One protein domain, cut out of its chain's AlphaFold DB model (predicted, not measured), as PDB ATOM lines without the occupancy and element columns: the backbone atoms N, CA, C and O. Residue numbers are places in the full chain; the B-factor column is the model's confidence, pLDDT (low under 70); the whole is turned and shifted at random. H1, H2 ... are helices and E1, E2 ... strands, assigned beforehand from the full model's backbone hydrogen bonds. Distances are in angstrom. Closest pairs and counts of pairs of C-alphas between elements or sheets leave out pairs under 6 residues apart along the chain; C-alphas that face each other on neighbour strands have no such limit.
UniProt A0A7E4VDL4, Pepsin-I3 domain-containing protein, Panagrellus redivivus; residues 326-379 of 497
ATOM      1  N   VAL A 326     -41.066 -50.696 -37.163       52.19
ATOM      2  CA  VAL A 326     -42.146 -49.797 -37.580       52.19
ATOM      3  C   VAL A 326     -43.275 -50.626 -38.178       52.19
ATOM      4  O   VAL A 326     -43.252 -50.933 -39.361       52.19
ATOM      5  N   SER A 327     -44.285 -50.921 -37.351       47.34
ATOM      6  CA  SER A 327     -45.629 -51.368 -37.765       47.34
ATOM      7  C   SER A 327     -45.708 -52.678 -38.583       47.34
ATOM      8  O   SER A 327     -44.723 -53.232 -39.055       47.34
ATOM      9  N   ASN A 328     -46.925 -53.205 -38.754       47.69
ATOM     10  CA  ASN A 328     -47.217 -54.359 -39.622       47.69
ATOM     11  C   ASN A 328     -47.333 -53.973 -41.116       47.69
ATOM     12  O   ASN A 328     -47.577 -54.834 -41.965       47.69
ATOM     13  N   SER A 329     -47.174 -52.686 -41.430       49.72
ATOM     14  CA  SER A 329     -47.181 -52.121 -42.779       49.72
ATOM     15  C   SER A 329     -46.261 -50.900 -42.824       49.72
ATOM     16  O   SER A 329     -46.459 -49.965 -42.042       49.72
ATOM     17  N   ALA A 330     -45.296 -50.891 -43.741       71.62
ATOM     18  CA  ALA A 330     -44.415 -49.754 -43.994       71.62
ATOM     19  C   ALA A 330     -44.356 -49.454 -45.498       71.62
ATOM     20  O   ALA A 330     -44.610 -50.330 -46.329       71.62
ATOM     21  N   TYR A 331     -44.018 -48.210 -45.838       74.00
ATOM     22  CA  TYR A 331     -43.815 -47.797 -47.222       74.00
ATOM     23  C   TYR A 331     -42.326 -47.810 -47.546       74.00
ATOM     24  O   TYR A 331     -41.491 -47.283 -46.805       74.00
ATOM     25  N   LEU A 332     -42.007 -48.440 -48.667       79.81
ATOM     26  CA  LEU A 332     -40.670 -48.508 -49.222       79.81
ATOM     27  C   LEU A 332     -40.495 -47.385 -50.245       79.81
ATOM     28  O   LEU A 332     -41.243 -47.303 -51.221       79.81
ATOM     29  N   VAL A 333     -39.496 -46.529 -50.027       72.69
ATOM     30  CA  VAL A 333     -39.206 -45.357 -50.868       72.69
ATOM     31  C   VAL A 333     -37.840 -45.543 -51.532       72.69
ATOM     32  O   VAL A 333     -36.865 -45.860 -50.854       72.69
ATOM     33  N   GLY A 334     -37.751 -45.388 -52.857       68.50
ATOM     34  CA  GLY A 334     -36.486 -45.553 -53.598       68.50
ATOM     35  C   GLY A 334     -36.617 -45.927 -55.080       68.50
ATOM     36  O   GLY A 334     -35.651 -45.792 -55.827       68.50
ATOM     37  N   GLY A 335     -37.808 -46.346 -55.524       69.69
ATOM     38  CA  GLY A 335     -38.179 -46.460 -56.940       69.69
ATOM     39  C   GLY A 335     -39.055 -45.293 -57.416       69.69
ATOM     40  O   GLY A 335     -39.399 -44.418 -56.629       69.69
ATOM     41  N   GLU A 336     -39.442 -45.303 -58.696       71.25
ATOM     42  CA  GLU A 336     -40.363 -44.310 -59.295       71.25
ATOM     43  C   GLU A 336     -41.755 -44.309 -58.641       71.25
ATOM     44  O   GLU A 336     -42.457 -43.306 -58.703       71.25
ATOM     45  N   GLU A 337     -42.125 -45.405 -57.971       73.12
ATOM     46  CA  GLU A 337     -43.388 -45.544 -57.253       73.12
ATOM     47  C   GLU A 337     -43.153 -46.118 -55.842       73.12
ATOM     48  O   GLU A 337     -42.343 -47.044 -55.680       73.12
ATOM     49  N   PRO A 338     -43.832 -45.582 -54.809       74.69
ATOM     50  CA  PRO A 338     -43.781 -46.122 -53.456       74.69
ATOM     51  C   PRO A 338     -44.502 -47.474 -53.388       74.69
ATOM     52  O   PRO A 338     -45.594 -47.640 -53.929       74.69
ATOM     53  N   VAL A 339     -43.911 -48.436 -52.679       79.31
ATOM     54  CA  VAL A 339     -44.471 -49.789 -52.533       79.31
ATOM     55  C   VAL A 339     -44.909 -50.004 -51.085       79.31
ATOM     56  O   VAL A 339     -44.100 -49.858 -50.167       79.31
ATOM     57  N   GLU A 340     -46.179 -50.360 -50.867       78.50
ATOM     58  CA  GLU A 340     -46.654 -50.827 -49.557       78.50
ATOM     59  C   GLU A 340     -46.164 -52.262 -49.349       78.50
ATOM     60  O   GLU A 340     -46.471 -53.156 -50.140       78.50
ATOM     61  N   VAL A 341     -45.418 -52.502 -48.271       72.88
ATOM     62  CA  VAL A 341     -44.997 -53.853 -47.896       72.88
ATOM     63  C   VAL A 341     -45.578 -54.201 -46.534       72.88
ATOM     64  O   VAL A 341     -45.494 -53.435 -45.572       72.88
ATOM     65  N   ARG A 342     -46.200 -55.381 -46.463       66.75
ATOM     66  CA  ARG A 342     -46.804 -55.929 -45.245       66.75
ATOM     67  C   ARG A 342     -45.890 -56.992 -44.657       66.75
ATOM     68  O   ARG A 342     -45.612 -57.998 -45.306       66.75
ATOM     69  N   GLY A 343     -45.429 -56.769 -43.433       70.56
ATOM     70  CA  GLY A 343     -44.468 -57.633 -42.752       70.56
ATOM     71  C   GLY A 343     -43.620 -56.860 -41.745       70.56
ATOM     72  O   GLY A 343     -43.723 -55.641 -41.651       70.56
ATOM     73  N   ALA A 344     -42.787 -57.574 -40.985       65.38
ATOM     74  CA  ALA A 344     -41.850 -56.951 -40.057       65.38
ATOM     75  C   ALA A 344     -40.726 -56.265 -40.848       65.38
ATOM     76  O   ALA A 344     -39.847 -56.933 -41.388       65.38
ATOM     77  N   ILE A 345     -40.783 -54.939 -40.922       77.50
ATOM     78  CA  ILE A 345     -39.826 -54.100 -41.642       77.50
ATOM     79  C   ILE A 345     -39.108 -53.222 -40.617       77.50
ATOM     80  O   ILE A 345     -39.724 -52.693 -39.686       77.50
ATOM     81  N   ARG A 346     -37.788 -53.087 -40.759       80.00
ATOM     82  CA  ARG A 346     -36.968 -52.250 -39.878       80.00
ATOM     83  C   ARG A 346     -36.719 -50.910 -40.553       80.00
ATOM     84  O   ARG A 346     -36.352 -50.849 -41.725       80.00
ATOM     85  N   GLN A 347     -36.923 -49.832 -39.805       78.38
ATOM     86  CA  GLN A 347     -36.705 -48.481 -40.312       78.38
ATOM     87  C   GLN A 347     -35.246 -48.292 -40.748       78.38
ATOM     88  O   GLN A 347     -34.327 -48.698 -40.036       78.38
ATOM     89  N   GLY A 348     -35.040 -47.685 -41.918       76.19
ATOM     90  CA  GLY A 348     -33.711 -47.417 -42.471       76.19
ATOM     91  C   GLY A 348     -33.025 -48.610 -43.147       76.19
ATOM     92  O   GLY A 348     -31.950 -48.433 -43.724       76.19
ATOM     93  N   GLU A 349     -33.619 -49.810 -43.136       83.62
ATOM     94  CA  GLU A 349     -33.085 -50.943 -43.898       83.62
ATOM     95  C   GLU A 349     -33.353 -50.799 -45.400       83.62
ATOM     96  O   GLU A 349     -34.379 -50.264 -45.831       83.62
ATOM     97  N   LYS A 350     -32.397 -51.292 -46.197       84.19
ATOM     98  CA  LYS A 350     -32.490 -51.343 -47.657       84.19
ATOM     99  C   LYS A 350     -33.116 -52.663 -48.096       84.19
ATOM    100  O   LYS A 350     -32.640 -53.727 -47.716       84.19
ATOM    101  N   TYR A 351     -34.121 -52.583 -48.955       83.06
ATOM    102  CA  TYR A 351     -34.834 -53.721 -49.520       83.06
ATOM    103  C   TYR A 351     -34.734 -53.682 -51.042       83.06
ATOM    104  O   TYR A 351     -35.011 -52.653 -51.656       83.06
ATOM    105  N   THR A 352     -34.353 -54.794 -51.667       85.38
ATOM    106  CA  THR A 352     -34.290 -54.898 -53.130       85.38
ATOM    107  C   THR A 352     -35.515 -55.649 -53.638       85.38
ATOM    108  O   THR A 352     -35.672 -56.836 -53.364       85.38
ATOM    109  N   ILE A 353     -36.384 -54.969 -54.387       82.31
ATOM    110  CA  ILE A 353     -37.599 -55.550 -54.972       82.31
ATOM    111  C   ILE A 353     -37.556 -55.306 -56.479       82.31
ATOM    112  O   ILE A 353     -37.408 -54.172 -56.928       82.31
ATOM    113  N   GLY A 354     -37.624 -56.377 -57.277       84.44
ATOM    114  CA  GLY A 354     -37.573 -56.276 -58.743       84.44
ATOM    115  C   GLY A 354     -36.287 -55.634 -59.291       84.44
ATOM    116  O   GLY A 354     -36.331 -54.975 -60.323       84.44
ATOM    117  N   GLY A 355     -35.158 -55.763 -58.582       85.00
ATOM    118  CA  GLY A 355     -33.875 -55.153 -58.959       85.00
ATOM    119  C   GLY A 355     -33.733 -53.663 -58.614       85.00
ATOM    120  O   GLY A 355     -32.669 -53.093 -58.842       85.00
ATOM    121  N   LYS A 356     -34.762 -53.034 -58.031       83.56
ATOM    122  CA  LYS A 356     -34.712 -51.657 -57.518       83.56
ATOM    123  C   LYS A 356     -34.508 -51.672 -56.000       83.56
ATOM    124  O   LYS A 356     -35.026 -52.549 -55.310       83.56
ATOM    125  N   ASN A 357     -33.734 -50.716 -55.487       82.25
ATOM    126  CA  ASN A 357     -33.439 -50.590 -54.059       82.25
ATOM    127  C   ASN A 357     -34.385 -49.581 -53.410       82.25
ATOM    128  O   ASN A 357     -34.553 -48.473 -53.909       82.25
ATOM    129  N   TYR A 358     -34.941 -49.952 -52.267       88.44
ATOM    130  CA  TYR A 358     -35.854 -49.139 -51.484       88.44
ATOM    131  C   TYR A 358     -35.369 -49.033 -50.045       88.44
ATOM    132  O   TYR A 358     -34.690 -49.932 -49.558       88.44
ATOM    133  N   VAL A 359     -35.738 -47.965 -49.349       83.00
ATOM    134  CA  VAL A 359     -35.497 -47.782 -47.916       83.00
ATOM    135  C   VAL A 359     -36.842 -47.705 -47.208       83.00
ATOM    136  O   VAL A 359     -37.760 -47.036 -47.688       83.00
ATOM    137  N   ALA A 360     -36.973 -48.403 -46.084       82.81
ATOM    138  CA  ALA A 360     -38.162 -48.304 -45.251       82.81
ATOM    139  C   ALA A 360     -38.151 -47.010 -44.438       82.81
ATOM    140  O   ALA A 360     -37.237 -46.779 -43.641       82.81
ATOM    141  N   VAL A 361     -39.184 -46.192 -44.627       76.12
ATOM    142  CA  VAL A 361     -39.318 -44.881 -43.984       76.12
ATOM    143  C   VAL A 361     -40.622 -44.848 -43.186       76.12
ATOM    144  O   VAL A 361     -41.641 -45.397 -43.611       76.12
ATOM    145  N   SER A 362     -40.591 -44.236 -42.002       75.75
ATOM    146  CA  SER A 362     -41.797 -44.035 -41.192       75.75
ATOM    147  C   SER A 362     -42.731 -43.028 -41.871       75.75
ATOM    148  O   SER A 362     -42.259 -42.072 -42.482       75.75
ATOM    149  N   MET A 363     -44.056 -43.175 -41.728       72.62
ATOM    150  CA  MET A 363     -45.017 -42.197 -42.280       72.62
ATOM    151  C   MET A 363     -44.739 -40.763 -41.808       72.62
ATOM    152  O   MET A 363     -44.980 -39.820 -42.554       72.62
ATOM    153  N   ASN A 364     -44.199 -40.605 -40.597       73.81
ATOM    154  CA  ASN A 364     -43.888 -39.301 -40.006       73.81
ATOM    155  C   ASN A 364     -42.651 -38.629 -40.630       73.81
ATOM    156  O   ASN A 364     -42.397 -37.460 -40.362       73.81
ATOM    157  N   GLU A 365     -41.876 -39.362 -41.432       72.81
ATOM    158  CA  GLU A 365     -40.658 -38.886 -42.098       72.81
ATOM    159  C   GLU A 365     -40.868 -38.647 -43.602       72.81
ATOM    160  O   GLU A 365     -39.953 -38.197 -44.291       72.81
ATOM    161  N   LEU A 366     -42.066 -38.934 -44.125       78.25
ATOM    162  CA  LEU A 366     -42.401 -38.678 -45.522       78.25
ATOM    163  C   LEU A 366     -42.609 -37.184 -45.762       78.25
ATOM    164  O   LEU A 366     -43.288 -36.493 -44.999       78.25
ATOM    165  N   THR A 367     -42.067 -36.680 -46.868       79.50
ATOM    166  CA  THR A 367     -42.316 -35.297 -47.272       79.50
ATOM    167  C   THR A 367     -43.772 -35.126 -47.732       79.50
ATOM    168  O   THR A 367     -44.392 -36.075 -48.225       79.50
ATOM    169  N   PRO A 368     -44.343 -33.908 -47.656       75.31
ATOM    170  CA  PRO A 368     -45.700 -33.648 -48.140       75.31
ATOM    171  C   PRO A 368     -45.931 -34.044 -49.609       75.31
ATOM    172  O   PRO A 368     -47.027 -34.471 -49.961       75.31
ATOM    173  N   SER A 369     -44.905 -33.961 -50.467       68.44
ATOM    174  CA  SER A 369     -44.987 -34.402 -51.866       68.44
ATOM    175  C   SER A 369     -45.053 -35.926 -52.010       68.44
ATOM    176  O   SER A 369     -45.794 -36.422 -52.857       68.44
ATOM    177  N   GLN A 370     -44.348 -36.675 -51.158       75.81
ATOM    178  CA  GLN A 370     -44.423 -38.138 -51.107       75.81
ATOM    179  C   GLN A 370     -45.783 -38.609 -50.581       75.81
ATOM    180  O   GLN A 370     -46.384 -39.519 -51.148       75.81
ATOM    181  N   LEU A 371     -46.315 -37.946 -49.549       69.38
ATOM    182  CA  LEU A 371     -47.666 -38.206 -49.040       69.38
ATOM    183  C   LEU A 371     -48.741 -37.906 -50.096       69.38
ATOM    184  O   LEU A 371     -49.688 -38.676 -50.238       69.38
ATOM    185  N   ALA A 372     -48.576 -36.833 -50.876       68.31
ATOM    186  CA  ALA A 372     -49.483 -36.499 -51.972       68.31
ATOM    187  C   ALA A 372     -49.448 -37.539 -53.109       68.31
ATOM    188  O   ALA A 372     -50.504 -37.915 -53.610       68.31
ATOM    189  N   GLN A 373     -48.268 -38.054 -53.479       67.31
ATOM    190  CA  GLN A 373     -48.144 -39.144 -54.460       67.31
ATOM    191  C   GLN A 373     -48.806 -40.441 -53.973       67.31
ATOM    192  O   GLN A 373     -49.521 -41.087 -54.737       67.31
ATOM    193  N   ILE A 374     -48.643 -40.789 -52.692       64.69
ATOM    194  CA  ILE A 374     -49.337 -41.937 -52.086       64.69
ATOM    195  C   ILE A 374     -50.859 -41.711 -52.104       64.69
ATOM    196  O   ILE A 374     -51.613 -42.604 -52.484       64.69
ATOM    197  N   GLY A 375     -51.327 -40.505 -51.770       55.09
ATOM    198  CA  GLY A 375     -52.750 -40.152 -51.814       55.09
ATOM    199  C   GLY A 375     -53.366 -40.224 -53.218       55.09
ATOM    200  O   GLY A 375     -54.520 -40.628 -53.358       55.09
ATOM    201  N   GLN A 376     -52.603 -39.887 -54.263       62.81
ATOM    202  CA  GLN A 376     -53.039 -40.003 -55.660       62.81
ATOM    203  C   GLN A 376     -53.130 -41.457 -56.139       62.81
ATOM    204  O   GLN A 376     -54.036 -41.780 -56.904       62.81
ATOM    205  N   LEU A 377     -52.243 -42.337 -55.664       52.16
ATOM    206  CA  LEU A 377     -52.248 -43.762 -56.017       52.16
ATOM    207  C   LEU A 377     -53.410 -44.537 -55.379       52.16
ATOM    208  O   LEU A 377     -53.896 -45.496 -55.977       52.16
ATOM    209  N   TYR A 378     -53.873 -44.125 -54.194       49.75
ATOM    210  CA  TYR A 378     -54.862 -44.890 -53.420       49.75
ATOM    211  C   TYR A 378     -56.245 -44.236 -53.272       49.75
ATOM    212  O   TYR A 378     -57.152 -44.880 -52.755       49.75
ATOM    213  N   GLY A 379     -56.446 -43.019 -53.788       34.78
ATOM    214  CA  GLY A 379     -57.752 -42.356 -53.856       34.78
ATOM    215  C   GLY A 379     -58.274 -41.840 -52.504       34.78
ATOM    216  O   GLY A 379     -58.448 -42.593 -51.554       34.78
TER     217      GLY A 379
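This is residues 326 to 379 of the 497 residues of the protein "Pepsin-I3 domain-containing protein" of Panagrellus redivivus (UniProt A0A7E4VDL4). A small sheet of four strands, curled like part of a barrel, makes the main body, and a single helix, H1, is set off to one side of it at the end of a short link. The sheet is made of two hairpins, E1 with E2 and E3 with E4, joined side by side through E1 and E4, and residues 343 to 349 run from one edge strand to the other. The printed part has 54 residues, with four named strands and one named helix in the order E1 E2 E3 E4 H1; across the sheet the order is E2 E1 E4 E3, antiparallel throughout, and the class is mixed, helices and strands. The whole is compact, with a radius of gyration of the C-alphas of 10.6 A, and it is rounded, spanning 24 by 24 by 17 A.

E1, residues 329 to 333, and E2, residues 339 to 342, form a hairpin, antiparallel at 152 degrees between their directions. The C-alphas of Ser 329 and Arg 342 face each other at 4.6 A, and N 332 and O 339 are within hydrogen-bond range at 2.9 A. E3, residues 350 to 353, and E4, residues 356 to 361, form the second hairpin, antiparallel at 134 degrees, with N 351 and O 358 at 2.8 A. E4 is also the antiparallel neighbour of E1, at 127 degrees, with N 359 and O 333 at 2.8 A. The pairing of E4 is staggered: residues 356 to 359 pair with E3 and residues 359 to 361 with E1. E2 and E3 are the edge strands and are apart. From edge to edge the strands' lines turn by 78 degrees and the way across the sheet by 120 degrees; the sheet is strongly twisted. H1, residues 368 to 378, is not on the sheet, but only just, with 4 pairs of C-alphas within 10 A. H1 is apart from E1, E2 and E3. Every O i to N i+4 pair inside H1 is within hydrogen-bond range.

E1 begins at C-alpha 329, at (-47.181, -52.121, -42.779), and is 13.2 A long from first to last C-alpha. E2 is 9.8 A long and E3 is 9.9 A long. E4, the longest strand with 6 residues, measures 15.8 A and ends at C-alpha 361, at (-39.318, -44.881, -43.984). H1 measures 15.4 A and ends at C-alpha 378, at (-54.862, -44.890, -53.420).

The two C-alphas farthest apart are those of Glu 349 and Gly 379, at 28.0 A. The printed part has no cut. The links E1 to E2 and E3 to E4 are tight, the links E2 to E3 and E4 to H1 are short, and there is no long link. The mean pLDDT of the printed part is 71.8; 18 residues are under 70, among them residues 326 to 329 and 371 to 379, and the mean over H1 is 64.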